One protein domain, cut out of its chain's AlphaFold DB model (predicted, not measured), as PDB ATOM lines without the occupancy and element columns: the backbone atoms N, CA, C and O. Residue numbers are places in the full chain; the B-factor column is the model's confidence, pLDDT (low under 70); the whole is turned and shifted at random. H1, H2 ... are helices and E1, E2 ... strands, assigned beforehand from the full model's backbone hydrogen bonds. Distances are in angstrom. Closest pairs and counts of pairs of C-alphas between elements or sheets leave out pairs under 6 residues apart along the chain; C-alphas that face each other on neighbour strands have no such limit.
ATOM      1  N   ASP A  14     393.739 405.300 500.206       48.97
ATOM      2  CA  ASP A  14     394.226 405.412 498.815       48.97
ATOM      3  C   ASP A  14     395.180 406.613 498.621       48.97
ATOM      4  O   ASP A  14     395.906 406.703 497.627       48.97
ATOM      5  N   ASP A  15     395.196 407.540 499.585       59.41
ATOM      6  CA  ASP A  15     396.237 408.558 499.721       59.41
ATOM      7  C   ASP A  15     397.512 407.992 500.375       59.41
ATOM      8  O   ASP A  15     398.558 408.599 500.196       59.41
ATOM      9  N   ASP A  16     397.494 406.848 501.075       72.25
ATOM     10  CA  ASP A  16     398.592 406.440 501.968       72.25
ATOM     11  C   ASP A  16     399.816 405.905 501.215       72.25
ATOM     12  O   ASP A  16     400.913 406.395 501.449       72.25
ATOM     13  N   TYR A  17     399.672 405.013 500.222       82.19
ATOM     14  CA  TYR A  17     400.837 404.578 499.423       82.19
ATOM     15  C   TYR A  17     401.354 405.653 498.457       82.19
ATOM     16  O   TYR A  17     402.557 405.756 498.221       82.19
ATOM     17  N   ARG A  18     400.466 406.499 497.923       80.88
ATOM     18  CA  ARG A  18     400.878 407.654 497.106       80.88
ATOM     19  C   ARG A  18     401.610 408.683 497.956       80.88
ATOM     20  O   ARG A  18     402.657 409.186 497.562       80.88
ATOM     21  N   ARG A  19     401.090 408.980 499.146       82.94
ATOM     22  CA  ARG A  19     401.763 409.806 500.148       82.94
ATOM     23  C   ARG A  19     403.070 409.168 500.589       82.94
ATOM     24  O   ARG A  19     404.045 409.895 500.704       82.94
ATOM     25  N   LEU A  20     403.118 407.853 500.769       84.12
ATOM     26  CA  LEU A  20     404.340 407.125 501.079       84.12
ATOM     27  C   LEU A  20     405.381 407.363 499.988       84.12
ATOM     28  O   LEU A  20     406.456 407.864 500.295       84.12
ATOM     29  N   TYR A  21     405.041 407.121 498.720       86.56
ATOM     30  CA  TYR A  21     405.930 407.412 497.594       86.56
ATOM     31  C   TYR A  21     406.409 408.867 497.602       86.56
ATOM     32  O   TYR A  21     407.607 409.115 497.491       86.56
ATOM     33  N   ARG A  22     405.517 409.837 497.839       83.69
ATOM     34  CA  ARG A  22     405.897 411.254 497.966       83.69
ATOM     35  C   ARG A  22     406.874 411.509 499.115       83.69
ATOM     36  O   ARG A  22     407.892 412.151 498.886       83.69
ATOM     37  N   ILE A  23     406.592 411.005 500.317       83.44
ATOM     38  CA  ILE A  23     407.465 411.172 501.487       83.44
ATOM     39  C   ILE A  23     408.835 410.552 501.215       83.44
ATOM     40  O   ILE A  23     409.847 411.123 501.603       83.44
ATOM     41  N   MET A  24     408.889 409.416 500.523       83.00
ATOM     42  CA  MET A  24     410.160 408.775 500.197       83.00
ATOM     43  C   MET A  24     410.948 409.535 499.135       83.00
ATOM     44  O   MET A  24     412.159 409.683 499.267       83.00
ATOM     45  N   MET A  25     410.275 410.081 498.122       83.44
ATOM     46  CA  MET A  25     410.921 410.984 497.169       83.44
ATOM     47  C   MET A  25     411.419 412.262 497.855       83.44
ATOM     48  O   MET A  25     412.504 412.742 497.545       83.44
ATOM     49  N   GLN A  26     410.660 412.792 498.818       81.62
ATOM     50  CA  GLN A  26     411.090 413.927 499.630       81.62
ATOM     51  C   GLN A  26     412.312 413.576 500.483       81.62
ATOM     52  O   GLN A  26     413.277 414.330 500.480       81.62
ATOM     53  N   GLU A  27     412.312 412.425 501.160       81.94
ATOM     54  CA  GLU A  27     413.463 411.946 501.929       81.94
ATOM     55  C   GLU A  27     414.697 411.777 501.035       81.94
ATOM     56  O   GLU A  27     415.793 412.165 501.435       81.94
ATOM     57  N   LEU A  28     414.540 411.224 499.827       79.75
ATOM     58  CA  LEU A  28     415.632 411.071 498.864       79.75
ATOM     59  C   LEU A  28     416.264 412.432 498.540       79.75
ATOM     60  O   LEU A  28     417.486 412.582 498.625       79.75
ATOM     61  N   THR A  29     415.441 413.446 498.267       78.19
ATOM     62  CA  THR A  29     415.922 414.809 498.016       78.19
ATOM     63  C   THR A  29     416.525 415.452 499.272       78.19
ATOM     64  O   THR A  29     417.613 416.030 499.218       78.19
ATOM     65  N   ASP A  30     415.893 415.310 500.436       78.38
ATOM     66  CA  ASP A  30     416.377 415.857 501.711       78.38
ATOM     67  C   ASP A  30     417.721 415.237 502.129       78.38
ATOM     68  O   ASP A  30     418.607 415.927 502.648       78.38
ATOM     69  N   TYR A  31     417.901 413.937 501.877       74.06
ATOM     70  CA  TYR A  31     419.135 413.210 502.161       74.06
ATOM     71  C   TYR A  31     420.297 413.726 501.309       74.06
ATOM     72  O   TYR A  31     421.396 413.919 501.834       74.06
ATOM     73  N   THR A  32     420.052 414.011 500.025       64.38
ATOM     74  CA  THR A  32     421.074 414.597 499.140       64.38
ATOM     75  C   THR A  32     421.448 416.031 499.518       64.38
ATOM     76  O   THR A  32     422.584 416.436 499.284       64.38
ATOM     77  N   THR A  33     420.539 416.789 500.141       70.38
ATOM     78  CA  THR A  33     420.705 418.242 500.309       70.38
ATOM     79  C   THR A  33     421.041 418.691 501.734       70.38
ATOM     80  O   THR A  33     421.867 419.588 501.897       70.38
ATOM     81  N   THR A  34     420.420 418.135 502.784       64.81
ATOM     82  CA  THR A  34     420.447 418.780 504.118       64.81
ATOM     83  C   THR A  34     420.602 417.859 505.333       64.81
ATOM     84  O   THR A  34     420.837 418.376 506.428       64.81
ATOM     85  N   ARG A  35     420.504 416.524 505.193       65.62
ATOM     86  CA  ARG A  35     420.594 415.536 506.306       65.62
ATOM     87  C   ARG A  35     419.695 415.843 507.529       65.62
ATOM     88  O   ARG A  35     419.940 415.338 508.627       65.62
ATOM     89  N   ARG A  36     418.651 416.668 507.389       69.44
ATOM     90  CA  ARG A  36     417.684 416.960 508.465       69.44
ATOM     91  C   ARG A  36     416.553 415.927 508.445       69.44
ATOM     92  O   ARG A  36     416.210 415.403 507.398       69.44
ATOM     93  N   GLY A  37     415.961 415.639 509.607       67.44
ATOM     94  CA  GLY A  37     414.740 414.821 509.696       67.44
ATOM     95  C   GLY A  37     414.926 413.316 509.923       67.44
ATOM     96  O   GLY A  37     413.927 412.622 510.063       67.44
ATOM     97  N   HIS A  38     416.157 412.810 510.064       77.00
ATOM     98  CA  HIS A  38     416.436 411.373 510.251       77.00
ATOM     99  C   HIS A  38     415.559 410.698 511.324       77.00
ATOM    100  O   HIS A  38     414.942 409.675 511.060       77.00
ATOM    101  N   ARG A  39     415.383 411.318 512.501       74.75
ATOM    102  CA  ARG A  39     414.528 410.761 513.568       74.75
ATOM    103  C   ARG A  39     413.048 410.649 513.173       74.75
ATOM    104  O   ARG A  39     412.376 409.725 513.617       74.75
ATOM    105  N   TYR A  40     412.535 411.602 512.392       77.62
ATOM    106  CA  TYR A  40     411.154 411.565 511.906       77.62
ATOM    107  C   TYR A  40     410.968 410.411 510.918       77.62
ATOM    108  O   TYR A  40     410.044 409.617 511.084       77.62
ATOM    109  N   TYR A  41     411.887 410.279 509.959       81.12
ATOM    110  CA  TYR A  41     411.875 409.204 508.971       81.12
ATOM    111  C   TYR A  41     412.052 407.823 509.621       81.12
ATOM    112  O   TYR A  41     411.237 406.943 509.384       81.12
ATOM    113  N   SER A  42     412.993 407.671 510.555       80.31
ATOM    114  CA  SER A  42     413.193 406.443 511.340       80.31
ATOM    115  C   SER A  42     411.909 405.986 512.056       80.31
ATOM    116  O   SER A  42     411.488 404.836 511.940       80.31
ATOM    117  N   MET A  43     411.201 406.906 512.731       78.94
ATOM    118  CA  MET A  43     409.914 406.591 513.373       78.94
ATOM    119  C   MET A  43     408.817 406.229 512.366       78.94
ATOM    120  O   MET A  43     407.993 405.355 512.646       78.94
ATOM    121  N   LEU A  44     408.793 406.897 511.211       81.06
ATOM    122  CA  LEU A  44     407.843 406.611 510.143       81.06
ATOM    123  C   LEU A  44     408.081 405.207 509.568       81.06
ATOM    124  O   LEU A  44     407.145 404.406 509.525       81.06
ATOM    125  N   TRP A  45     409.321 404.870 509.208       87.94
ATOM    126  CA  TRP A  45     409.696 403.556 508.674       87.94
ATOM    127  C   TRP A  45     409.395 402.438 509.675       87.94
ATOM    128  O   TRP A  45     408.754 401.449 509.313       87.94
ATOM    129  N   ALA A  46     409.718 402.645 510.954       85.06
ATOM    130  CA  ALA A  46     409.393 401.705 512.023       85.06
ATOM    131  C   ALA A  46     407.887 401.500 512.225       85.06
ATOM    132  O   ALA A  46     407.469 400.442 512.699       85.06
ATOM    133  N   SER A  47     407.048 402.481 511.885       85.00
ATOM    134  CA  SER A  47     405.590 402.341 511.980       85.00
ATOM    135  C   SER A  47     404.996 401.511 510.836       85.00
ATOM    136  O   SER A  47     403.996 400.821 511.040       85.00
ATOM    137  N   MET A  48     405.633 401.525 509.660       86.94
ATOM    138  CA  MET A  48     405.119 400.887 508.443       86.94
ATOM    139  C   MET A  48     405.677 399.489 508.201       86.94
ATOM    140  O   MET A  48     404.941 398.606 507.761       86.94
ATOM    141  N   ALA A  49     406.952 399.267 508.516       91.88
ATOM    142  CA  ALA A  49     407.635 398.011 508.252       91.88
ATOM    143  C   ALA A  49     408.009 397.270 509.550       91.88
ATOM    144  O   ALA A  49     408.237 397.889 510.593       91.88
ATOM    145  N   PRO A  50     408.037 395.925 509.531       93.56
ATOM    146  CA  PRO A  50     408.525 395.136 510.658       93.56
ATOM    147  C   PRO A  50     410.032 395.340 510.855       93.56
ATOM    148  O   PRO A  50     410.729 395.783 509.944       93.56
ATOM    149  N   LYS A  51     410.553 394.960 512.026       91.94
ATOM    150  CA  LYS A  51     412.007 394.827 512.217       91.94
ATOM    151  C   LYS A  51     412.588 393.793 511.249       91.94
ATOM    152  O   LYS A  51     411.908 392.816 510.891       91.94
ATOM    153  N   GLY A  52     413.824 394.023 510.831       91.12
ATOM    154  CA  GLY A  52     414.567 393.119 509.978       91.12
ATOM    155  C   GLY A  52     414.845 391.801 510.687       91.12
ATOM    156  O   GLY A  52     414.938 391.719 511.902       91.12
ATOM    157  N   ASN A  53     414.906 390.735 509.904       92.19
ATOM    158  CA  ASN A  53     415.647 389.530 510.248       92.19
ATOM    159  C   ASN A  53     416.067 388.854 508.941       92.19
ATOM    160  O   ASN A  53     415.618 389.245 507.852       92.19
ATOM    161  N   ILE A  54     416.908 387.825 509.032       92.69
ATOM    162  CA  ILE A  54     417.460 387.170 507.842       92.69
ATOM    163  C   ILE A  54     416.382 386.649 506.880       92.69
ATOM    164  O   ILE A  54     416.550 386.711 505.660       92.69
ATOM    165  N   TYR A  55     415.253 386.179 507.408       94.94
ATOM    166  CA  TYR A  55     414.162 385.619 506.615       94.94
ATOM    167  C   TYR A  55     413.360 386.702 505.905       94.94
ATOM    168  O   TYR A  55     413.149 386.612 504.700       94.94
ATOM    169  N   ARG A  56     412.959 387.759 506.619       94.31
ATOM    170  CA  ARG A  56     412.232 388.899 506.039       94.31
ATOM    171  C   ARG A  56     413.064 389.607 504.988       94.31
ATOM    172  O   ARG A  56     412.535 389.980 503.945       94.31
ATOM    173  N   ARG A  57     414.369 389.738 505.228       93.00
ATOM    174  CA  ARG A  57     415.307 390.308 504.263       93.00
ATOM    175  C   ARG A  57     415.350 389.481 502.983       93.00
ATOM    176  O   ARG A  57     415.096 390.018 501.908       93.00
ATOM    177  N   ASN A  58     415.627 388.180 503.086       94.75
ATOM    178  CA  ASN A  58     415.628 387.304 501.912       94.75
ATOM    179  C   ASN A  58     414.260 387.269 501.223       94.75
ATOM    180  O   ASN A  58     414.206 387.257 499.997       94.75
ATOM    181  N   GLY A  59     413.168 387.334 501.989       95.88
ATOM    182  CA  GLY A  59     411.813 387.410 501.458       95.88
ATOM    183  C   GLY A  59     411.544 388.687 500.667       95.88
ATOM    184  O   GLY A  59     410.945 388.617 499.597       95.88
ATOM    185  N   LEU A  60     412.038 389.833 501.140       95.81
ATOM    186  CA  LEU A  60     411.937 391.113 500.441       95.81
ATOM    187  C   LEU A  60     412.743 391.107 499.134       95.81
ATOM    188  O   LEU A  60     412.217 391.501 498.099       95.81
ATOM    189  N   PHE A  61     413.987 390.612 499.152       95.38
ATOM    190  CA  PHE A  61     414.824 390.513 497.946       95.38
ATOM    191  C   PHE A  61     414.337 389.440 496.962       95.38
ATOM    192  O   PHE A  61     414.477 389.586 495.749       95.38
ATOM    193  N   ALA A  62     413.776 388.333 497.450       96.81
ATOM    194  CA  ALA A  62     413.136 387.334 496.599       96.81
ATOM    195  C   ALA A  62     411.906 387.924 495.903       96.81
ATOM    196  O   ALA A  62     411.782 387.779 494.689       96.81
ATOM    197  N   GLU A  63     411.051 388.639 496.638       96.69
ATOM    198  CA  GLU A  63     409.909 389.333 496.042       96.69
ATOM    199  C   GLU A  63     410.364 390.404 495.054       96.69
ATOM    200  O   GLU A  63     409.816 390.506 493.957       96.69
ATOM    201  N   HIS A  64     411.441 391.119 495.390       96.31
ATOM    202  CA  HIS A  64     412.002 392.120 494.503       96.31
ATOM    203  C   HIS A  64     412.396 391.507 493.143       96.31
ATOM    204  O   HIS A  64     411.984 391.957 492.072       96.31
ATOM    205  N   ARG A  65     413.139 390.397 493.182       97.25
ATOM    206  CA  ARG A  65     413.592 389.682 491.982       97.25
ATOM    207  C   ARG A  65     412.445 389.089 491.162       97.25
ATOM    208  O   ARG A  65     412.575 389.015 489.944       97.25
ATOM    209  N   LYS A  66     411.315 388.708 491.771       96.62
ATOM    210  CA  LYS A  66     410.127 388.264 491.013       96.62
ATOM    211  C   LYS A  66     409.552 389.380 490.148       96.62
ATOM    212  O   LYS A  66     409.194 389.129 489.003       96.62
ATOM    213  N   HIS A  67     409.469 390.600 490.679       96.88
ATOM    214  CA  HIS A  67     409.004 391.752 489.906       96.88
ATOM    215  C   HIS A  67     409.964 392.118 488.788       96.88
ATOM    216  O   HIS A  67     409.525 392.350 487.665       96.88
ATOM    217  N   SER A  68     411.262 392.123 489.088       97.12
ATOM    218  CA  SER A  68     412.304 392.321 488.085       97.12
ATOM    219  C   SER A  68     412.207 391.280 486.960       97.12
ATOM    220  O   SER A  68     412.162 391.648 485.789       97.12
ATOM    221  N   GLU A  69     412.085 389.989 487.294       97.31
ATOM    222  CA  GLU A  69     411.923 388.913 486.306       97.31
ATOM    223  C   GLU A  69     410.684 389.127 485.427       97.31
ATOM    224  O   GLU A  69     410.790 389.082 484.203       97.31
ATOM    225  N   ASP A  70     409.527 389.394 486.037       97.44
ATOM    226  CA  ASP A  70     408.271 389.622 485.318       97.44
ATOM    227  C   ASP A  70     408.363 390.828 484.369       97.44
ATOM    228  O   ASP A  70     407.988 390.731 483.201       97.44
ATOM    229  N   LEU A  71     408.928 391.950 484.826       97.81
ATOM    230  CA  LEU A  71     409.111 393.137 483.987       97.81
ATOM    231  C   LEU A  71     410.114 392.904 482.857       97.81
ATOM    232  O   LEU A  71     409.880 393.373 481.746       97.81
ATOM    233  N   TRP A  72     411.202 392.166 483.094       97.81
ATOM    234  CA  TRP A  72     412.145 391.813 482.032       97.81
ATOM    235  C   TRP A  72     411.519 390.885 480.993       97.81
ATOM    236  O   TRP A  72     411.752 391.081 479.803       97.81
ATOM    237  N   VAL A  73     410.681 389.925 481.399       97.56
ATOM    238  CA  VAL A  73     409.906 389.093 480.462       97.56
ATOM    239  C   VAL A  73     409.035 389.970 479.561       97.56
ATOM    240  O   VAL A  73     409.132 389.863 478.337       97.56
ATOM    241  N   GLN A  74     408.277 390.901 480.143       98.06
ATOM    242  CA  GLN A  74     407.477 391.862 479.376       98.06
ATOM    243  C   GLN A  74     408.350 392.751 478.473       98.06
ATOM    244  O   GLN A  74     407.985 393.033 477.332       98.06
ATOM    245  N   MET A  75     409.532 393.161 478.946       98.12
ATOM    246  CA  MET A  75     410.485 393.950 478.165       98.12
ATOM    247  C   MET A  75     410.967 393.191 476.925       98.12
ATOM    248  O   MET A  75     411.037 393.763 475.839       98.12
ATOM    249  N   TYR A  76     411.262 391.896 477.056       98.44
ATOM    250  CA  TYR A  76     411.658 391.056 475.928       98.44
ATOM    251  C   TYR A  76     410.525 390.861 474.913       98.44
ATOM    252  O   TYR A  76     410.784 390.812 473.712       98.44
ATOM    253  N   GLU A  77     409.275 390.746 475.365       98.19
ATOM    254  CA  GLU A  77     408.101 390.664 474.484       98.19
ATOM    255  C   GLU A  77     407.882 391.971 473.710       98.19
ATOM    256  O   GLU A  77     407.689 391.957 472.490       98.19
ATOM    257  N   LEU A  78     407.992 393.114 474.392       98.12
ATOM    258  CA  LEU A  78     407.921 394.433 473.761       98.12
ATOM    259  C   LEU A  78     409.074 394.661 472.780       98.12
ATOM    260  O   LEU A  78     408.860 395.204 471.694       98.12
ATOM    261  N   ALA A  79     410.281 394.205 473.117       98.00
ATOM    262  CA  ALA A  79     411.448 394.316 472.251       98.00
ATOM    263  C   ALA A  79     411.297 393.536 470.933       98.00
ATOM    264  O   ALA A  79     411.809 393.970 469.900       98.00
ATOM    265  N   ASP A  80     410.584 392.408 470.943       98.25
ATOM    266  CA  ASP A  80     410.271 391.662 469.719       98.25
ATOM    267  C   ASP A  80     409.150 392.330 468.923       98.25
ATOM    268  O   ASP A  80     409.262 392.481 467.704       98.25
ATOM    269  N   LYS A  81     408.101 392.807 469.604       98.06
ATOM    270  CA  LYS A  81     406.991 393.531 468.969       98.06
ATOM    271  C   LYS A  81     407.464 394.796 468.246       98.06
ATOM    272  O   LYS A  81     406.985 395.095 467.156       98.06
ATOM    273  N   HIS A  82     408.430 395.509 468.824       97.56
ATOM    274  CA  HIS A  82     408.990 396.751 468.285       97.56
ATOM    275  C   HIS A  82     410.378 396.560 467.649       97.56
ATOM    276  O   HIS A  82     411.157 397.511 467.555       97.56
ATOM    277  N   GLN A  83     410.700 395.350 467.165       97.88
ATOM    278  CA  GLN A  83     412.034 395.037 466.634       97.88
ATOM    279  C   GLN A  83     412.494 395.982 465.513       97.88
ATOM    280  O   GLN A  83     413.679 396.303 465.446       97.88
ATOM    281  N   GLY A  84     411.575 396.480 464.675       97.56
ATOM    282  CA  GLY A  84     411.893 397.411 463.585       97.56
ATOM    283  C   GLY A  84     412.514 398.723 464.075       97.56
ATOM    284  O   GLY A  84     413.477 399.199 463.482       97.56
ATOM    285  N   LEU A  85     412.036 399.255 465.205       97.25
ATOM    286  CA  LEU A  85     412.575 400.471 465.831       97.25
ATOM    287  C   LEU A  85     413.871 400.207 466.611       97.25
ATOM    288  O   LEU A  85     414.662 401.118 466.841       97.25
ATOM    289  N   LEU A  86     414.100 398.958 467.020       97.69
ATOM    290  CA  LEU A  86     415.213 398.557 467.887       97.69
ATOM    291  C   LEU A  86     416.423 398.008 467.108       97.69
ATOM    292  O   LEU A  86     417.359 397.477 467.710       97.69
ATOM    293  N   GLY A  87     416.448 398.194 465.785       96.62
ATOM    294  CA  GLY A  87     417.556 397.816 464.901       96.62
ATOM    295  C   GLY A  87     417.323 396.563 464.055       96.62
ATOM    296  O   GLY A  87     418.262 396.090 463.427       96.62
ATOM    297  N   GLY A  88     416.100 396.032 464.024       96.50
ATOM    298  CA  GLY A  88     415.710 394.913 463.169       96.50
ATOM    299  C   GLY A  88     416.083 393.529 463.710       96.50
ATOM    300  O   GLY A  88     416.380 393.343 464.896       96.50
ATOM    301  N   CYS A  89     416.024 392.534 462.820       96.50
ATOM    302  CA  CYS A  89     416.239 391.122 463.150       96.50
ATOM    303  C   CYS A  89     417.717 390.758 463.368       96.50
ATOM    304  O   CYS A  89     417.987 389.755 464.023       96.50
ATOM    305  N   ASP A  90     418.653 391.578 462.880       97.44
ATOM    306  CA  ASP A  90     420.100 391.332 462.991       97.44
ATOM    307  C   ASP A  90     420.643 391.579 464.408       97.44
ATOM    308  O   ASP A  90     421.724 391.114 464.773       97.44
ATOM    309  N   VAL A  91     419.892 392.312 465.231       97.75
ATOM    310  CA  VAL A  91     420.225 392.580 466.632       97.75
ATOM    311  C   VAL A  91     419.655 391.461 467.500       97.75
ATOM    312  O   VAL A  91     418.527 391.018 467.300       97.75
ATOM    313  N   SER A  92     420.402 390.995 468.502       98.06
ATOM    314  CA  SER A  92     419.875 389.973 469.417       98.06
ATOM    315  C   SER A  92     418.696 390.505 470.246       98.06
ATOM    316  O   SER A  92     418.623 391.694 470.562       98.06
ATOM    317  N   ARG A  93     417.785 389.611 470.657       97.88
ATOM    318  CA  ARG A  93     416.643 389.949 471.531       97.88
ATOM    319  C   ARG A  93     417.074 390.686 472.803       97.88
ATOM    320  O   ARG A  93     416.446 391.664 473.191       97.88
ATOM    321  N   GLU A  94     418.176 390.242 473.406       97.50
ATOM    322  CA  GLU A  94     418.773 390.858 474.595       97.50
ATOM    323  C   GLU A  94     419.188 392.311 474.330       97.50
ATOM    324  O   GLU A  94     418.771 393.216 475.045       97.50
ATOM    325  N   GLN A  95     419.941 392.553 473.253       98.06
ATOM    326  CA  GLN A  95     420.384 393.899 472.885       98.06
ATOM    327  C   GLN A  95     419.211 394.825 472.540       98.06
ATOM    328  O   GLN A  95     419.270 396.018 472.835       98.06
ATOM    329  N   ARG A  96     418.138 394.304 471.928       98.19
ATOM    330  CA  ARG A  96     416.914 395.083 471.684       98.19
ATOM    331  C   ARG A  96     416.230 395.484 472.992       98.19
ATOM    332  O   ARG A  96     415.854 396.643 473.134       98.19
ATOM    333  N   ALA A  97     416.110 394.562 473.947       98.06
ATOM    334  CA  ALA A  97     415.550 394.858 475.265       98.06
ATOM    335  C   ALA A  97     416.412 395.867 476.042       98.06
ATOM    336  O   ALA A  97     415.871 396.782 476.655       98.06
ATOM    337  N   ASP A  98     417.740 395.775 475.938       97.69
ATOM    338  CA  ASP A  98     418.650 396.760 476.531       97.69
ATOM    339  C   ASP A  98     418.483 398.149 475.910       97.69
ATOM    340  O   ASP A  98     418.407 399.136 476.635       97.69
ATOM    341  N   ARG A  99     418.352 398.247 474.581       97.75
ATOM    342  CA  ARG A  99     418.047 399.523 473.906       97.75
ATOM    343  C   ARG A  99     416.713 400.106 474.365       97.75
ATOM    344  O   ARG A  99     416.617 401.313 474.569       97.75
ATOM    345  N   LEU A 100     415.704 399.256 474.546       97.12
ATOM    346  CA  LEU A 100     414.390 399.664 475.033       97.12
ATOM    347  C   LEU A 100     414.448 400.171 476.484       97.12
ATOM    348  O   LEU A 100     413.839 401.195 476.797       97.12
ATOM    349  N   TYR A 101     415.225 399.506 477.343       96.94
ATOM    350  CA  TYR A 101     415.502 399.946 478.711       96.94
ATOM    351  C   TYR A 101     416.266 401.278 478.748       96.94
ATOM    352  O   TYR A 101     415.867 402.186 479.471       96.94
ATOM    353  N   GLN A 102     417.301 401.455 477.921       95.94
ATOM    354  CA  GLN A 102     418.022 402.733 477.823       95.94
ATOM    355  C   GLN A 102     417.102 403.873 477.366       95.94
ATOM    356  O   GLN A 102     417.148 404.968 477.922       95.94
ATOM    357  N   ALA A 103     416.205 403.615 476.411       95.19
ATOM    358  CA  ALA A 103     415.199 404.593 476.007       95.19
ATOM    359  C   ALA A 103     414.243 404.967 477.156       95.19
ATOM    360  O   ALA A 103     413.843 406.121 477.258       95.19
ATOM    361  N   MET A 104     413.912 404.016 478.038       95.44
ATOM    362  CA  MET A 104     413.058 404.247 479.210       95.44
ATOM    363  C   MET A 104     413.721 405.160 480.246       95.44
ATOM    364  O   MET A 104     413.057 406.034 480.798       95.44
ATOM    365  N   ILE A 105     415.029 405.002 480.477       92.94
ATOM    366  CA  ILE A 105     415.798 405.860 481.397       92.94
ATOM    367  C   ILE A 105     415.729 407.330 480.962       92.94
ATOM    368  O   ILE A 105     415.650 408.217 481.806       92.94
ATOM    369  N   HIS A 106     415.728 407.582 479.653       91.06
ATOM    370  CA  HIS A 106     415.662 408.928 479.080       91.06
ATOM    371  C   HIS A 106     414.234 409.390 478.748       91.06
ATOM    372  O   HIS A 106     414.050 410.476 478.194       91.06
ATOM    373  N   ALA A 107     413.218 408.579 479.053       91.56
ATOM    374  CA  ALA A 107     411.836 408.920 478.761       91.56
ATOM    375  C   ALA A 107     411.349 410.039 479.687       91.56
ATOM    376  O   ALA A 107     411.455 409.956 480.912       91.56
ATOM    377  N   LYS A 108     410.748 411.077 479.097       90.06
ATOM    378  CA  LYS A 108     410.190 412.195 479.858       90.06
ATOM    379  C   LYS A 108     408.926 411.762 480.601       90.06
ATOM    380  O   LYS A 108     407.949 411.337 479.982       90.06
ATOM    381  N   VAL A 109     408.916 411.952 481.917       90.00
ATOM    382  CA  VAL A 109     407.720 411.779 482.751       90.00
ATOM    383  C   VAL A 109     406.881 413.059 482.690       90.00
ATOM    384  O   VAL A 109     407.360 414.146 483.006       90.00
ATOM    385  N   ILE A 110     405.628 412.952 482.242       88.69
ATOM    386  CA  ILE A 110     404.705 414.090 482.112       88.69
ATOM    387  C   ILE A 110     403.729 414.099 483.288       88.69
ATOM    388  O   ILE A 110     403.065 413.103 483.571       88.69
ATOM    389  N   GLY A 111     403.583 415.259 483.926       80.38
ATOM    390  CA  GLY A 111     402.822 415.392 485.166       80.38
ATOM    391  C   GLY A 111     403.655 414.955 486.369       80.38
ATOM    392  O   GLY A 111     404.627 414.214 486.238       80.38
ATOM    393  N   CYS A 112     403.297 415.445 487.551       65.81
ATOM    394  CA  CYS A 112     404.024 415.127 488.768       65.81
ATOM    395  C   CYS A 112     403.111 414.373 489.731       65.81
ATOM    396  O   CYS A 112     402.072 414.895 490.130       65.81
ATOM    397  N   ALA A 113     403.534 413.187 490.179       58.66
ATOM    398  CA  ALA A 113     402.881 412.484 491.286       58.66
ATOM    399  C   ALA A 113     402.860 413.315 492.593       58.66
ATOM    400  O   ALA A 113     402.151 412.968 493.536       58.66
ATOM    401  N   GLN A 114     403.640 414.402 492.661       58.56
ATOM    402  CA  GLN A 114     403.864 415.210 493.861       58.56
ATOM    403  C   GLN A 114     403.073 416.530 493.903       58.56
ATOM    404  O   GLN A 114     403.038 417.156 494.957       58.56
ATOM    405  N   GLN A 115     402.414 416.966 492.821       58.09
ATOM    406  CA  GLN A 115     401.644 418.221 492.833       58.09
ATOM    407  C   GLN A 115     400.242 418.002 493.422       58.09
ATOM    408  O   GLN A 115     399.267 417.819 492.696       58.09
ATOM    409  N   TYR A 116     400.134 418.038 494.754       55.66
ATOM    410  CA  TYR A 116     398.844 418.211 495.426       55.66
ATOM    411  C   TYR A 116     398.503 419.704 495.554       55.66
ATOM    412  O   TYR A 116     399.388 420.517 495.832       55.66
ATOM    413  N   PRO A 117     397.224 420.092 495.409       54.59
ATOM    414  CA  PRO A 117     396.803 421.465 495.651       54.59
ATOM    415  C   PRO A 117     397.124 421.879 497.099       54.59
ATOM    416  O   PRO A 117     396.559 421.320 498.037       54.59
ATOM    417  N   GLY A 118     398.013 422.862 497.279       59.34
ATOM    418  CA  GLY A 118     398.322 423.468 498.583       59.34
ATOM    419  C   GLY A 118     399.637 423.038 499.246       59.34
ATOM    420  O   GLY A 118     399.955 423.566 500.311       59.34
ATOM    421  N   GLU A 119     400.415 422.135 498.646       61.22
ATOM    422  CA  GLU A 119     401.790 421.859 499.089       61.22
ATOM    423  C   GLU A 119     402.788 422.783 498.360       61.22
ATOM    424  O   GLU A 119     402.549 423.150 497.206       61.22
ATOM    425  N   PRO A 120     403.877 423.222 499.024       55.69
ATOM    426  CA  PRO A 120     404.858 424.109 498.409       55.69
ATOM    427  C   PRO A 120     405.491 423.426 497.194       55.69
ATOM    428  O   PRO A 120     405.975 422.299 497.298       55.69
ATOM    429  N   GLU A 121     405.492 424.116 496.052       60.25
ATOM    430  CA  GLU A 121     406.181 423.644 494.851       60.25
ATOM    431  C   GLU A 121     407.643 423.322 495.185       60.25
ATOM    432  O   GLU A 121     408.328 424.083 495.878       60.25
ATOM    433  N   PHE A 122     408.108 422.160 494.717       58.94
ATOM    434  CA  PHE A 122     409.508 421.776 494.836       58.94
ATOM    435  C   PHE A 122     410.375 422.883 494.235       58.94
ATOM    436  O   PHE A 122     410.138 423.331 493.116       58.94
ATOM    437  N   LYS A 123     411.376 423.327 495.000       57.94
ATOM    438  CA  LYS A 123     412.192 424.498 494.652       57.94
ATOM    439  C   LYS A 123     413.050 424.313 493.396       57.94
ATOM    440  O   LYS A 123     413.489 425.319 492.860       57.94
ATOM    441  N   ASP A 124     413.230 423.078 492.927       61.34
ATOM    442  CA  ASP A 124     413.925 422.753 491.678       61.34
ATOM    443  C   ASP A 124     413.162 421.677 490.884       61.34
ATOM    444  O   ASP A 124     413.361 420.478 491.096       61.34
ATOM    445  N   PRO A 125     412.276 422.076 489.955       58.47
ATOM    446  CA  PRO A 125     411.613 421.154 489.033       58.47
ATOM    447  C   PRO A 125     412.600 420.462 488.079       58.47
ATOM    448  O   PRO A 125     412.306 419.377 487.584       58.47
ATOM    449  N   GLU A 126     413.759 421.078 487.821       60.50
ATOM    450  CA  GLU A 126     414.771 420.578 486.882       60.50
ATOM    451  C   GLU A 126     415.478 419.317 487.404       60.50
ATOM    452  O   GLU A 126     415.659 418.370 486.644       60.50
ATOM    453  N   MET A 127     415.750 419.213 488.715       57.66
ATOM    454  CA  MET A 127     416.376 418.008 489.291       57.66
ATOM    455  C   MET A 127     415.528 416.734 489.134       57.66
ATOM    456  O   MET A 127     416.076 415.632 489.143       57.66
ATOM    457  N   LEU A 128     414.205 416.873 489.009       57.19
ATOM    458  CA  LEU A 128     413.274 415.757 488.829       57.19
ATOM    459  C   LEU A 128     412.989 415.449 487.351       57.19
ATOM    460  O   LEU A 128     412.526 414.352 487.057       57.19
ATOM    461  N   GLN A 129     413.246 416.383 486.426       56.31
ATOM    462  CA  GLN A 129     412.999 416.171 484.992       56.31
ATOM    463  C   GLN A 129     414.078 415.321 484.312       56.31
ATOM    464  O   GLN A 129     413.769 414.648 483.330       56.31
ATOM    465  N   ASP A 130     415.297 415.305 484.856       54.56
ATOM    466  CA  ASP A 130     416.423 414.534 484.307       54.56
ATOM    467  C   ASP A 130     416.494 413.088 484.823       54.56
ATOM    468  O   ASP A 130     417.329 412.296 484.381       54.56
ATOM    469  N   GLN A 131     415.626 412.719 485.765       63.28
ATOM    470  CA  GLN A 131     415.570 411.374 486.324       63.28
ATOM    471  C   GLN A 131     414.399 410.640 485.671       63.28
ATOM    472  O   GLN A 131     413.258 411.087 485.767       63.28
ATOM    473  N   GLY A 132     414.682 409.543 484.963       78.38
ATOM    474  CA  GLY A 132     413.675 408.714 484.304       78.38
ATOM    475  C   GLY A 132     412.609 408.162 485.259       78.38
ATOM    476  O   GLY A 132     412.469 408.554 486.418       78.38
ATOM    477  N   PHE A 133     411.816 407.202 484.792       88.88
ATOM    478  CA  PHE A 133     410.738 406.657 485.616       88.88
ATOM    479  C   PHE A 133     411.255 405.708 486.704       88.88
ATOM    480  O   PHE A 133     411.335 404.492 486.511       88.88
ATOM    481  N   LEU A 134     411.572 406.288 487.867       88.75
ATOM    482  CA  LEU A 134     412.248 405.628 488.986       88.75
ATOM    483  C   LEU A 134     411.663 404.261 489.386       88.75
ATOM    484  O   LEU A 134     412.462 403.346 489.576       88.75
ATOM    485  N   PRO A 135     410.326 404.051 489.458       92.38
ATOM    486  CA  PRO A 135     409.774 402.727 489.728       92.38
ATOM    487  C   PRO A 135     410.295 401.670 488.757       92.38
ATOM    488  O   PRO A 135     410.850 400.670 489.190       92.38
ATOM    489  N   LEU A 136     410.179 401.889 487.445       94.81
ATOM    490  CA  LEU A 136     410.673 400.916 486.469       94.81
ATOM    491  C   LEU A 136     412.193 400.849 486.428       94.81
ATOM    492  O   LEU A 136     412.726 399.762 486.228       94.81
ATOM    493  N   GLN A 137     412.882 401.972 486.622       94.25
ATOM    494  CA  GLN A 137     414.339 401.990 486.666       94.25
ATOM    495  C   GLN A 137     414.871 401.086 487.778       94.25
ATOM    496  O   GLN A 137     415.758 400.286 487.509       94.25
ATOM    497  N   GLU A 138     414.312 401.165 488.987       93.12
ATOM    498  CA  GLU A 138     414.723 400.312 490.105       93.12
ATOM    499  C   GLU A 138     414.524 398.829 489.766       93.12
ATOM    500  O   GLU A 138     415.453 398.032 489.865       93.12
ATOM    501  N   TRP A 139     413.331 398.464 489.291       95.06
ATOM    502  CA  TRP A 139     412.977 397.068 489.038       95.06
ATOM    503  C   TRP A 139     413.702 396.437 487.843       95.06
ATOM    504  O   TRP A 139     413.981 395.238 487.844       95.06
ATOM    505  N   LEU A 140     413.988 397.228 486.809       96.31
ATOM    506  CA  LEU A 140     414.680 396.773 485.602       96.31
ATOM    507  C   LEU A 140     416.198 396.947 485.693       96.31
ATOM    508  O   LEU A 140     416.907 396.457 484.821       96.31
ATOM    509  N   ARG A 141     416.729 397.599 486.733       94.06
ATOM    510  CA  ARG A 141     418.179 397.739 486.926       94.06
ATOM    511  C   ARG A 141     418.877 396.386 487.015       94.06
ATOM    512  O   ARG A 141     419.976 396.216 486.487       94.06
ATOM    513  N   GLU A 142     418.243 395.439 487.689       92.88
ATOM    514  CA  GLU A 142     418.766 394.098 487.900       92.88
ATOM    515  C   GLU A 142     418.147 393.136 486.891       92.88
ATOM    516  O   GLU A 142     416.941 393.161 486.665       92.88
ATOM    517  N   LYS A 143     418.965 392.278 486.274       96.38
ATOM    518  CA  LYS A 143     418.493 391.132 485.486       96.38
ATOM    519  C   LYS A 143     418.564 389.891 486.353       96.38
ATOM    520  O   LYS A 143     419.572 389.665 487.021       96.38
ATOM    521  N   THR A 144     417.551 389.044 486.279       96.88
ATOM    522  CA  THR A 144     417.480 387.825 487.084       96.88
ATOM    523  C   THR A 144     417.795 386.573 486.271       96.88
ATOM    524  O   THR A 144     417.764 386.548 485.040       96.88
ATOM    525  N   TRP A 145     418.159 385.516 486.987       94.88
ATOM    526  CA  TRP A 145     418.399 384.176 486.484       94.88
ATOM    527  C   TRP A 145     417.721 383.174 487.419       94.88
ATOM    528  O   TRP A 145     417.891 383.226 488.638       94.88
ATOM    529  N   ARG A 146     416.940 382.255 486.850       94.75
ATOM    530  CA  ARG A 146     416.188 381.256 487.611       94.75
ATOM    531  C   ARG A 146     417.006 379.977 487.778       94.75
ATOM    532  O   ARG A 146     417.376 379.341 486.793       94.75
ATOM    533  N   PHE A 147     417.234 379.576 489.027       92.94
ATOM    534  CA  PHE A 147     417.869 378.316 489.409       92.94
ATOM    535  C   PHE A 147     416.934 377.522 490.330       92.94
ATOM    536  O   PHE A 147     416.894 377.719 491.547       92.94
ATOM    537  N   GLY A 148     416.141 376.626 489.735       92.44
ATOM    538  CA  GLY A 148     415.119 375.870 490.462       92.44
ATOM    539  C   GLY A 148     414.088 376.806 491.116       92.44
ATOM    540  O   GLY A 148     413.518 377.639 490.407       92.44
ATOM    541  N   PRO A 149     413.833 376.697 492.437       91.44
ATOM    542  CA  PRO A 149     412.901 377.578 493.141       91.44
ATOM    543  C   PRO A 149     413.485 378.968 493.444       91.44
ATOM    544  O   PRO A 149     412.753 379.843 493.904       91.44
ATOM    545  N   PHE A 150     414.785 379.186 493.220       94.31
ATOM    546  CA  PHE A 150     415.453 380.442 493.544       94.31
ATOM    547  C   PHE A 150     415.595 381.329 492.306       94.31
ATOM    548  O   PHE A 150     416.065 380.893 491.254       94.31
ATOM    549  N   LEU A 151     415.237 382.601 492.460       96.44
ATOM    550  CA  LEU A 151     415.610 383.665 491.533       96.44
ATOM    551  C   LEU A 151     416.860 384.332 492.076       96.44
ATOM    552  O   LEU A 151     416.858 384.767 493.222       96.44
ATOM    553  N   LEU A 152     417.917 384.385 491.275       96.81
ATOM    554  CA  LEU A 152     419.191 384.997 491.628       96.81
ATOM    555  C   LEU A 152     419.521 386.115 490.644       96.81
ATOM    556  O   LEU A 152     419.002 386.141 489.529       96.81
ATOM    557  N   ASN A 153     420.422 387.009 491.026       96.75
ATOM    558  CA  ASN A 153     420.944 388.005 490.105       96.75
ATOM    559  C   ASN A 153     421.752 387.387 488.946       96.75
ATOM    560  O   ASN A 153     422.444 386.371 489.090       96.75
ATOM    561  N   ARG A 154     421.661 387.996 487.759       96.62
ATOM    562  CA  ARG A 154     422.428 387.590 486.570       96.62
ATOM    563  C   ARG A 154     423.869 388.088 486.636       96.62
ATOM    564  O   ARG A 154     424.740 387.398 486.113       96.62
ATOM    565  N   ASP A 155     424.139 389.204 487.302       96.44
ATOM    566  CA  ASP A 155     425.508 389.638 487.597       96.44
ATOM    567  C   ASP A 155     426.207 388.591 488.491       96.44
ATOM    568  O   ASP A 155     425.664 388.259 489.547       96.44
ATOM    569  N   PRO A 156     427.360 388.021 488.088       96.38
ATOM    570  CA  PRO A 156     428.050 386.995 488.866       96.38
ATOM    571  C   PRO A 156     428.471 387.452 490.272       96.38
ATOM    572  O   PRO A 156     428.432 386.631 491.192       96.38
ATOM    573  N   GLU A 157     428.844 388.719 490.463       95.19
ATOM    574  CA  GLU A 157     429.299 389.224 491.765       95.19
ATOM    575  C   GLU A 157     428.128 389.312 492.746       95.19
ATOM    576  O   GLU A 157     428.175 388.749 493.846       95.19
ATOM    577  N   VAL A 158     427.026 389.927 492.307       93.19
ATOM    578  CA  VAL A 158     425.787 390.029 493.092       93.19
ATOM    579  C   VAL A 158     425.184 388.643 493.325       93.19
ATOM    580  O   VAL A 158     424.755 388.321 494.430       93.19
ATOM    581  N   LEU A 326     413.909 400.165 503.266       92.19
ATOM    582  CA  LEU A 326     413.889 399.375 502.030       92.19
ATOM    583  C   LEU A 326     412.533 398.688 501.794       92.19
ATOM    584  O   LEU A 326     412.024 398.688 500.676       92.19
ATOM    585  N   ALA A 327     411.916 398.127 502.835       94.19
ATOM    586  CA  ALA A 327     410.597 397.501 502.743       94.19
ATOM    587  C   ALA A 327     409.493 398.523 502.414       94.19
ATOM    588  O   ALA A 327     408.608 398.258 501.590       94.19
ATOM    589  N   SER A 328     409.576 399.710 503.023       92.31
ATOM    590  CA  SER A 328     408.687 400.836 502.722       92.31
ATOM    591  C   SER A 328     408.892 401.327 501.286       92.31
ATOM    592  O   SER A 328     407.914 401.525 500.569       92.31
ATOM    593  N   TRP A 329     410.150 401.423 500.839       92.31
ATOM    594  CA  TRP A 329     410.535 401.831 499.483       92.31
ATOM    595  C   TRP A 329     409.978 400.886 498.438       92.31
ATOM    596  O   TRP A 329     409.320 401.320 497.499       92.31
ATOM    597  N   ASN A 330     410.158 399.588 498.652       94.50
ATOM    598  CA  ASN A 330     409.620 398.564 497.775       94.50
ATOM    599  C   ASN A 330     408.093 398.717 497.623       94.50
ATOM    600  O   ASN A 330     407.576 398.820 496.511       94.50
ATOM    601  N   SER A 331     407.371 398.865 498.736       93.94
ATOM    602  CA  SER A 331     405.913 399.065 498.710       93.94
ATOM    603  C   SER A 331     405.509 400.356 497.989       93.94
ATOM    604  O   SER A 331     404.563 400.364 497.200       93.94
ATOM    605  N   ALA A 332     406.248 401.444 498.215       92.12
ATOM    606  CA  ALA A 332     406.032 402.722 497.552       92.12
ATOM    607  C   ALA A 332     406.220 402.613 496.032       92.12
ATOM    608  O   ALA A 332     405.353 403.049 495.273       92.12
ATOM    609  N   LEU A 333     407.305 401.979 495.582       93.81
ATOM    610  CA  LEU A 333     407.576 401.768 494.164       93.81
ATOM    611  C   LEU A 333     406.543 400.851 493.519       93.81
ATOM    612  O   LEU A 333     406.097 401.141 492.413       93.81
ATOM    613  N   LEU A 334     406.106 399.784 494.193       95.38
ATOM    614  CA  LEU A 334     405.054 398.904 493.673       95.38
ATOM    615  C   LEU A 334     403.713 399.617 493.527       95.38
ATOM    616  O   LEU A 334     402.964 399.315 492.596       95.38
ATOM    617  N   SER A 335     403.432 400.605 494.381       93.31
ATOM    618  CA  SER A 335     402.242 401.446 494.230       93.31
ATOM    619  C   SER A 335     402.273 402.321 492.976       93.31
ATOM    620  O   SER A 335     401.222 402.710 492.472       93.31
ATOM    621  N   GLN A 336     403.477 402.608 492.465       93.31
ATOM    622  CA  GLN A 336     403.720 403.406 491.263       93.31
ATOM    623  C   GLN A 336     404.203 402.569 490.065       93.31
ATOM    624  O   GLN A 336     404.435 403.109 488.988       93.31
ATOM    625  N   CYS A 337     404.303 401.247 490.205       96.19
ATOM    626  CA  CYS A 337     404.750 400.361 489.139       96.19
ATOM    627  C   CYS A 337     403.542 399.745 488.414       96.19
ATOM    628  O   CYS A 337     402.699 399.124 489.073       96.19
ATOM    629  N   PRO A 338     403.439 399.873 487.078       96.81
ATOM    630  CA  PRO A 338     402.367 399.237 486.326       96.81
ATOM    631  C   PRO A 338     402.526 397.712 486.329       96.81
ATOM    632  O   PRO A 338     403.635 397.170 486.345       96.81
ATOM    633  N   VAL A 339     401.398 397.007 486.258       96.75
ATOM    634  CA  VAL A 339     401.387 395.552 486.055       96.75
ATOM    635  C   VAL A 339     401.821 395.200 484.631       96.75
ATOM    636  O   VAL A 339     402.538 394.219 484.450       96.75
ATOM    637  N   ARG A 340     401.407 395.998 483.637       97.56
ATOM    638  CA  ARG A 340     401.689 395.778 482.212       97.56
ATOM    639  C   ARG A 340     402.520 396.930 481.652       97.56
ATOM    640  O   ARG A 340     402.071 398.073 481.660       97.56
ATOM    641  N   LEU A 341     403.710 396.640 481.133       97.81
ATOM    642  CA  LEU A 341     404.571 397.649 480.508       97.81
ATOM    643  C   LEU A 341     403.961 398.224 479.228       97.81
ATOM    644  O   LEU A 341     404.160 399.397 478.931       97.81
ATOM    645  N   GLU A 342     403.181 397.426 478.497       97.81
ATOM    646  CA  GLU A 342     402.532 397.857 477.255       97.81
ATOM    647  C   GLU A 342     401.572 399.042 477.443       97.81
ATOM    648  O   GLU A 342     401.352 399.800 476.501       97.81
ATOM    649  N   ASP A 343     401.042 399.241 478.656       97.50
ATOM    650  CA  ASP A 343     400.172 400.372 478.981       97.50
ATOM    651  C   ASP A 343     400.917 401.717 478.884       97.50
ATOM    652  O   ASP A 343     400.280 402.760 478.709       97.50
ATOM    653  N   LEU A 344     402.253 401.687 478.958       97.56
ATOM    654  CA  LEU A 344     403.148 402.841 478.833       97.56
ATOM    655  C   LEU A 344     403.806 402.960 477.450       97.56
ATOM    656  O   LEU A 344     404.599 403.878 477.238       97.56
ATOM    657  N   ILE A 345     403.496 402.057 476.512       97.88
ATOM    658  CA  ILE A 345     404.097 402.036 475.174       97.88
ATOM    659  C   ILE A 345     403.138 402.626 474.138       97.88
ATOM    660  O   ILE A 345     401.969 402.240 474.039       97.88
ATOM    661  N   VAL A 346     403.640 403.560 473.330       97.50
ATOM    662  CA  VAL A 346     402.922 404.105 472.172       97.50
ATOM    663  C   VAL A 346     403.064 403.125 471.011       97.50
ATOM    664  O   VAL A 346     404.149 402.948 470.465       97.50
ATOM    665  N   ALA A 347     401.964 402.464 470.637       95.62
ATOM    666  CA  ALA A 347     401.977 401.402 469.627       95.62
ATOM    667  C   ALA A 347     402.519 401.868 468.262       95.62
ATOM    668  O   ALA A 347     403.260 401.125 467.624       95.62
ATOM    669  N   ASP A 348     402.197 403.104 467.877       95.94
ATOM    670  CA  ASP A 348     402.514 403.688 466.570       95.94
ATOM    671  C   ASP A 348     403.697 404.677 466.629       95.94
ATOM    672  O   ASP A 348     403.761 405.623 465.846       95.94
ATOM    673  N   ALA A 349     404.617 404.510 467.587       96.69
ATOM    674  CA  ALA A 349     405.773 405.397 467.730       96.69
ATOM    675  C   ALA A 349     406.653 405.390 466.468       96.69
ATOM    676  O   ALA A 349     407.045 404.327 465.980       96.69
ATOM    677  N   ALA A 350     407.009 406.575 465.962       96.69
ATOM    678  CA  ALA A 350     407.857 406.701 464.776       96.69
ATOM    679  C   ALA A 350     409.351 406.585 465.115       96.69
ATOM    680  O   ALA A 350     410.171 406.261 464.256       96.69
ATOM    681  N   SER A 351     409.714 406.844 466.373       96.75
ATOM    682  CA  SER A 351     411.088 406.792 466.860       96.75
ATOM    683  C   SER A 351     411.185 406.149 468.242       96.75
ATOM    684  O   SER A 351     410.213 406.079 468.995       96.75
ATOM    685  N   LEU A 352     412.392 405.706 468.606       95.06
ATOM    686  CA  LEU A 352     412.661 405.113 469.917       95.06
ATOM    687  C   LEU A 352     412.395 406.093 471.078       95.06
ATOM    688  O   LEU A 352     411.970 405.666 472.147       95.06
ATOM    689  N   GLY A 353     412.606 407.396 470.861       93.00
ATOM    690  CA  GLY A 353     412.363 408.430 471.874       93.00
ATOM    691  C   GLY A 353     410.879 408.690 472.158       93.00
ATOM    692  O   GLY A 353     410.539 409.150 473.241       93.00
ATOM    693  N   GLU A 354     409.992 408.364 471.217       95.12
ATOM    694  CA  GLU A 354     408.535 408.523 471.357       95.12
ATOM    695  C   GLU A 354     407.845 407.272 471.913       95.12
ATOM    696  O   GLU A 354     406.647 407.289 472.196       95.12
ATOM    697  N   LEU A 355     408.590 406.173 472.044       96.56
ATOM    698  CA  LEU A 355     408.026 404.867 472.355       96.56
ATOM    699  C   LEU A 355     407.444 404.803 473.772       96.56
ATOM    700  O   LEU A 355     406.393 404.199 473.976       96.56
ATOM    701  N   TRP A 356     408.099 405.450 474.736       97.00
ATOM    702  CA  TRP A 356     407.653 405.518 476.124       97.00
ATOM    703  C   TRP A 356     406.781 406.753 476.362       97.00
ATOM    704  O   TRP A 356     407.219 407.884 476.164       97.00
ATOM    705  N   SER A 357     405.558 406.549 476.856       95.62
ATOM    706  CA  SER A 357     404.658 407.627 477.274       95.62
ATOM    707  C   SER A 357     404.255 407.436 478.729       95.62
ATOM    708  O   SER A 357     403.313 406.714 479.057       95.62
ATOM    709  N   ILE A 358     404.994 408.102 479.614       95.38
ATOM    710  CA  ILE A 358     404.825 407.989 481.060       95.38
ATOM    711  C   ILE A 358     404.129 409.254 481.540       95.38
ATOM    712  O   ILE A 358     404.710 410.339 481.524       95.38
ATOM    713  N   ARG A 359     402.853 409.128 481.907       93.94
ATOM    714  CA  ARG A 359     402.007 410.276 482.245       93.94
ATOM    715  C   ARG A 359     401.266 410.044 483.550       93.94
ATOM    716  O   ARG A 359     400.684 408.981 483.740       93.94
ATOM    717  N   TYR A 360     401.241 411.057 484.402       92.00
ATOM    718  CA  TYR A 360     400.410 411.096 485.598       92.00
ATOM    719  C   TYR A 360     399.192 411.997 485.382       92.00
ATOM    720  O   TYR A 360     399.283 413.033 484.719       92.00
ATOM    721  N   ASP A 361     398.050 411.618 485.954       89.50
ATOM    722  CA  ASP A 361     396.897 412.511 486.040       89.50
ATOM    723  C   ASP A 361     397.089 413.587 487.124       89.50
ATOM    724  O   ASP A 361     398.067 413.610 487.874       89.50
ATOM    725  N   LYS A 362     396.104 414.484 487.240       85.81
ATOM    726  CA  LYS A 362     396.082 415.555 488.252       85.81
ATOM    727  C   LYS A 362     396.030 415.040 489.697       85.81
ATOM    728  O   LYS A 362     396.187 415.826 490.622       85.81
ATOM    729  N   THR A 363     395.748 413.755 489.896       82.88
ATOM    730  CA  THR A 363     395.676 413.097 491.208       82.88
ATOM    731  C   THR A 363     396.917 412.249 491.502       82.88
ATOM    732  O   THR A 363     396.949 411.519 492.496       82.88
ATOM    733  N   GLY A 364     397.934 412.319 490.637       83.94
ATOM    734  CA  GLY A 364     399.162 411.545 490.761       83.94
ATOM    735  C   GLY A 364     398.985 410.056 490.464       83.94
ATOM    736  O   GLY A 364     399.761 409.250 490.968       83.94
ATOM    737  N   ARG A 365     397.977 409.662 489.677       88.88
ATOM    738  CA  ARG A 365     397.803 408.277 489.209       88.88
ATOM    739  C   ARG A 365     398.432 408.095 487.836       88.88
ATOM    740  O   ARG A 365     398.253 408.927 486.946       88.88
ATOM    741  N   LEU A 366     399.151 406.989 487.664       92.75
ATOM    742  CA  LEU A 366     399.768 406.638 486.390       92.75
ATOM    743  C   LEU A 366     398.686 406.334 485.343       92.75
ATOM    744  O   LEU A 366     397.743 405.581 485.603       92.75
ATOM    745  N   CYS A 367     398.819 406.933 484.165       95.19
ATOM    746  CA  CYS A 367     397.872 406.829 483.065       95.19
ATOM    747  C   CYS A 367     398.428 405.976 481.927       95.19
ATOM    748  O   CYS A 367     399.588 406.098 481.542       95.19
ATOM    749  N   THR A 368     397.543 405.191 481.327       97.00
ATOM    750  CA  THR A 368     397.788 404.462 480.085       97.00
ATOM    751  C   THR A 368     397.980 405.433 478.913       97.00
ATOM    752  O   THR A 368     397.524 406.589 478.928       97.00
ATOM    753  N   THR A 369     398.573 404.956 477.820       96.12
ATOM    754  CA  THR A 369     398.657 405.714 476.557       96.12
ATOM    755  C   THR A 369     397.283 406.128 476.014       96.12
ATOM    756  O   THR A 369     397.150 407.197 475.415       96.12
ATOM    757  N   LYS A 370     396.235 405.361 476.336       96.06
ATOM    758  CA  LYS A 370     394.830 405.626 475.980       96.06
ATOM    759  C   LYS A 370     394.111 406.609 476.919       96.06
ATOM    760  O   LYS A 370     392.950 406.920 476.683       96.06
ATOM    761  N   GLY A 371     394.767 407.085 477.978       93.38
ATOM    762  CA  GLY A 371     394.206 408.044 478.939       93.38
ATOM    763  C   GLY A 371     393.396 407.430 480.090       93.38
ATOM    764  O   GLY A 371     392.942 408.167 480.958       93.38
ATOM    765  N   GLY A 372     393.230 406.104 480.133       93.81
ATOM    766  CA  GLY A 372     392.702 405.396 481.309       93.81
ATOM    767  C   GLY A 372     393.753 405.235 482.413       93.81
ATOM    768  O   GLY A 372     394.936 405.451 482.163       93.81
ATOM    769  N   GLN A 373     393.346 404.817 483.611       92.25
ATOM    770  CA  GLN A 373     394.258 404.550 484.731       92.25
ATOM    771  C   GLN A 373     395.011 403.222 484.534       92.25
ATOM    772  O   GLN A 373     394.398 402.215 484.179       92.25
ATOM    773  N   CYS A 374     396.323 403.213 484.786       94.19
ATOM    774  CA  CYS A 374     397.115 401.983 484.806       94.19
ATOM    775  C   CYS A 374     396.736 401.110 486.005       94.19
ATOM    776  O   CYS A 374     396.528 401.603 487.117       94.19
ATOM    777  N   LEU A 375     396.713 399.792 485.795       93.38
ATOM    778  CA  LEU A 375     396.673 398.852 486.908       93.38
ATOM    779  C   LEU A 375     398.058 398.807 487.561       93.38
ATOM    780  O   LEU A 375     399.046 398.491 486.897       93.38
ATOM    781  N   MET A 376     398.117 399.105 488.856       95.12
ATOM    782  CA  MET A 376     399.362 399.143 489.627       95.12
ATOM    783  C   MET A 376     399.609 397.806 490.327       95.12
ATOM    784  O   MET A 376     398.663 397.086 490.658       95.12
ATOM    785  N   ARG A 377     400.879 397.467 490.570       95.56
ATOM    786  CA  ARG A 377     401.262 396.221 491.259       95.56
ATOM    787  C   ARG A 377     400.818 396.197 492.714       95.56
ATOM    788  O   ARG A 377     400.555 395.124 493.242       95.56
ATOM    789  N   LEU A 378     400.707 397.358 493.348       94.12
ATOM    790  CA  LEU A 378     400.116 397.513 494.670       94.12
ATOM    791  C   LEU A 378     399.052 398.606 494.598       94.12
ATOM    792  O   LEU A 378     399.330 399.730 494.196       94.12
ATOM    793  N   SER A 379     397.819 398.280 494.956       91.50
ATOM    794  CA  SER A 379     396.717 399.242 494.962       91.50
ATOM    795  C   SER A 379     395.780 398.954 496.119       91.50
ATOM    796  O   SER A 379     395.763 397.850 496.659       91.50
TER     797      SER A 379
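Overview. This is residues 14 to 158 and 326 to 379 of the 458 residues of the protein "Hypothetical protein" of Pyrodinium bahamense (UniProt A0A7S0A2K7). What shape do these coordinates make? One long helix, H3, runs along one side, with the short helix H6 crossing it in the middle of the domain and the small hairpin E1 and E2 packing on another side of it. H4 folds back at one end of H3, H1 and H2 lie toward the other end with H7 between H1 and H6, and looped stretches, among them residues 361 to 379, with the short strand E3, lie away from H3. What is it made of? The printed part has 199 residues, with eight named helices and three named strands in the order H1 H2 H3 H4 H5 H6 E1 E2 H7 H8 E3; the class is mostly helix, and the one sheet, E1 - E2, is antiparallel. How large is it? It is compact, with a radius of gyration of the C-alphas of 17.9 A and spans of 54 by 43 by 29 A.

Along the chain. Where do the first helices lie? H1, residues 16 to 33, begins at C-alpha 16 at (398.592, 406.440, 501.968) and is 25.1 A long, and H2 is residues 38 to 48, 15.5 A. H3, residues 54 to 81, is the longest helix at 40.8 A, from C-alpha 54 at (417.460, 387.170, 507.842) to C-alpha 81 at (406.991, 393.531, 468.969). What follows before the cut? H4 is residues 93 to 105, 18.7 A; H5 is residues 126 to 129, 5.1 A; H6 is residues 134 to 141, 10.1 A. E1 is residues 144 to 147, 9.8 A, and E2 is residues 150 to 153, 10.0 A. What follows after it? H7 is residues 326 to 336, 15.3 A; H8 is residues 341 to 344, 5.6 A; E3 is residues 358 to 360, 7.1 A, ending at C-alpha 360 at (400.410, 411.096, 485.598).

Arrangement. What do H1 and H2 meet? H1 touches H7 with residues 17 to 24 alone, opposite ways at a steep tilt of 60 degrees; the closest C-alphas, of Tyr 21 and Ala 332, are 4.7 A apart. H2 is close to H1 but not clearly touching, the closest C-alphas being those of Glu 27 and Tyr 41, 7.7 A. What touches H3? H3 and H6 are the hubs, touching three helices each, and they touch each other about perpendicular at 89 degrees, closest at the C-alphas of Ser 68 and Trp 139, 4.9 A. H3 touches H4 with residues 75 to 80 alone, about perpendicular at 74 degrees, closest at the C-alphas of Ala 79 and Ala 97, 5.1 A. It also touches H8, closest at the C-alphas of Gln 74 and Leu 341, 6.6 A. What else does H6 touch? It touches H7, closest at the C-alphas of Pro 135 and Leu 333, 5.0 A, and only just touches H4, with 3 pairs of C-alphas within 8 A, closest at Ile 105 and Gln 137, 6.7 A. H5 touches no helix. What do the backbone N and O atoms show? In the hairpin E1 and E2, N 145 and O 152 are 2.8 A apart and N 152 and O 145 are 2.9 A apart, within hydrogen-bond range. E3 pairs with no named strand, but residues 358 to 359 of it pair parallel with residues 109 to 110. Every O i to N i+4 pair is within hydrogen-bond range in H1, H2, H3, H4, H6 and H7; H5 and H8 are too short for such a pair.

Size, cuts and confidence. How far does it reach? The two C-alphas farthest apart, of Arg 39 and Asp 90, are 54.5 A apart. Where is the printed part cut? Residues 159 to 325 are not printed, and C-alphas 158 and 326 are 17.6 A apart across the cut, in the link from E2 to H7. Which links are long, and where is confidence low? The links H3 to H4, H4 to H5 and H8 to E3 are long. Mean pLDDT of the printed part is 88.1, with 27 residues under 70: 14 to 15, 32, 34 to 37 and 112 to 131.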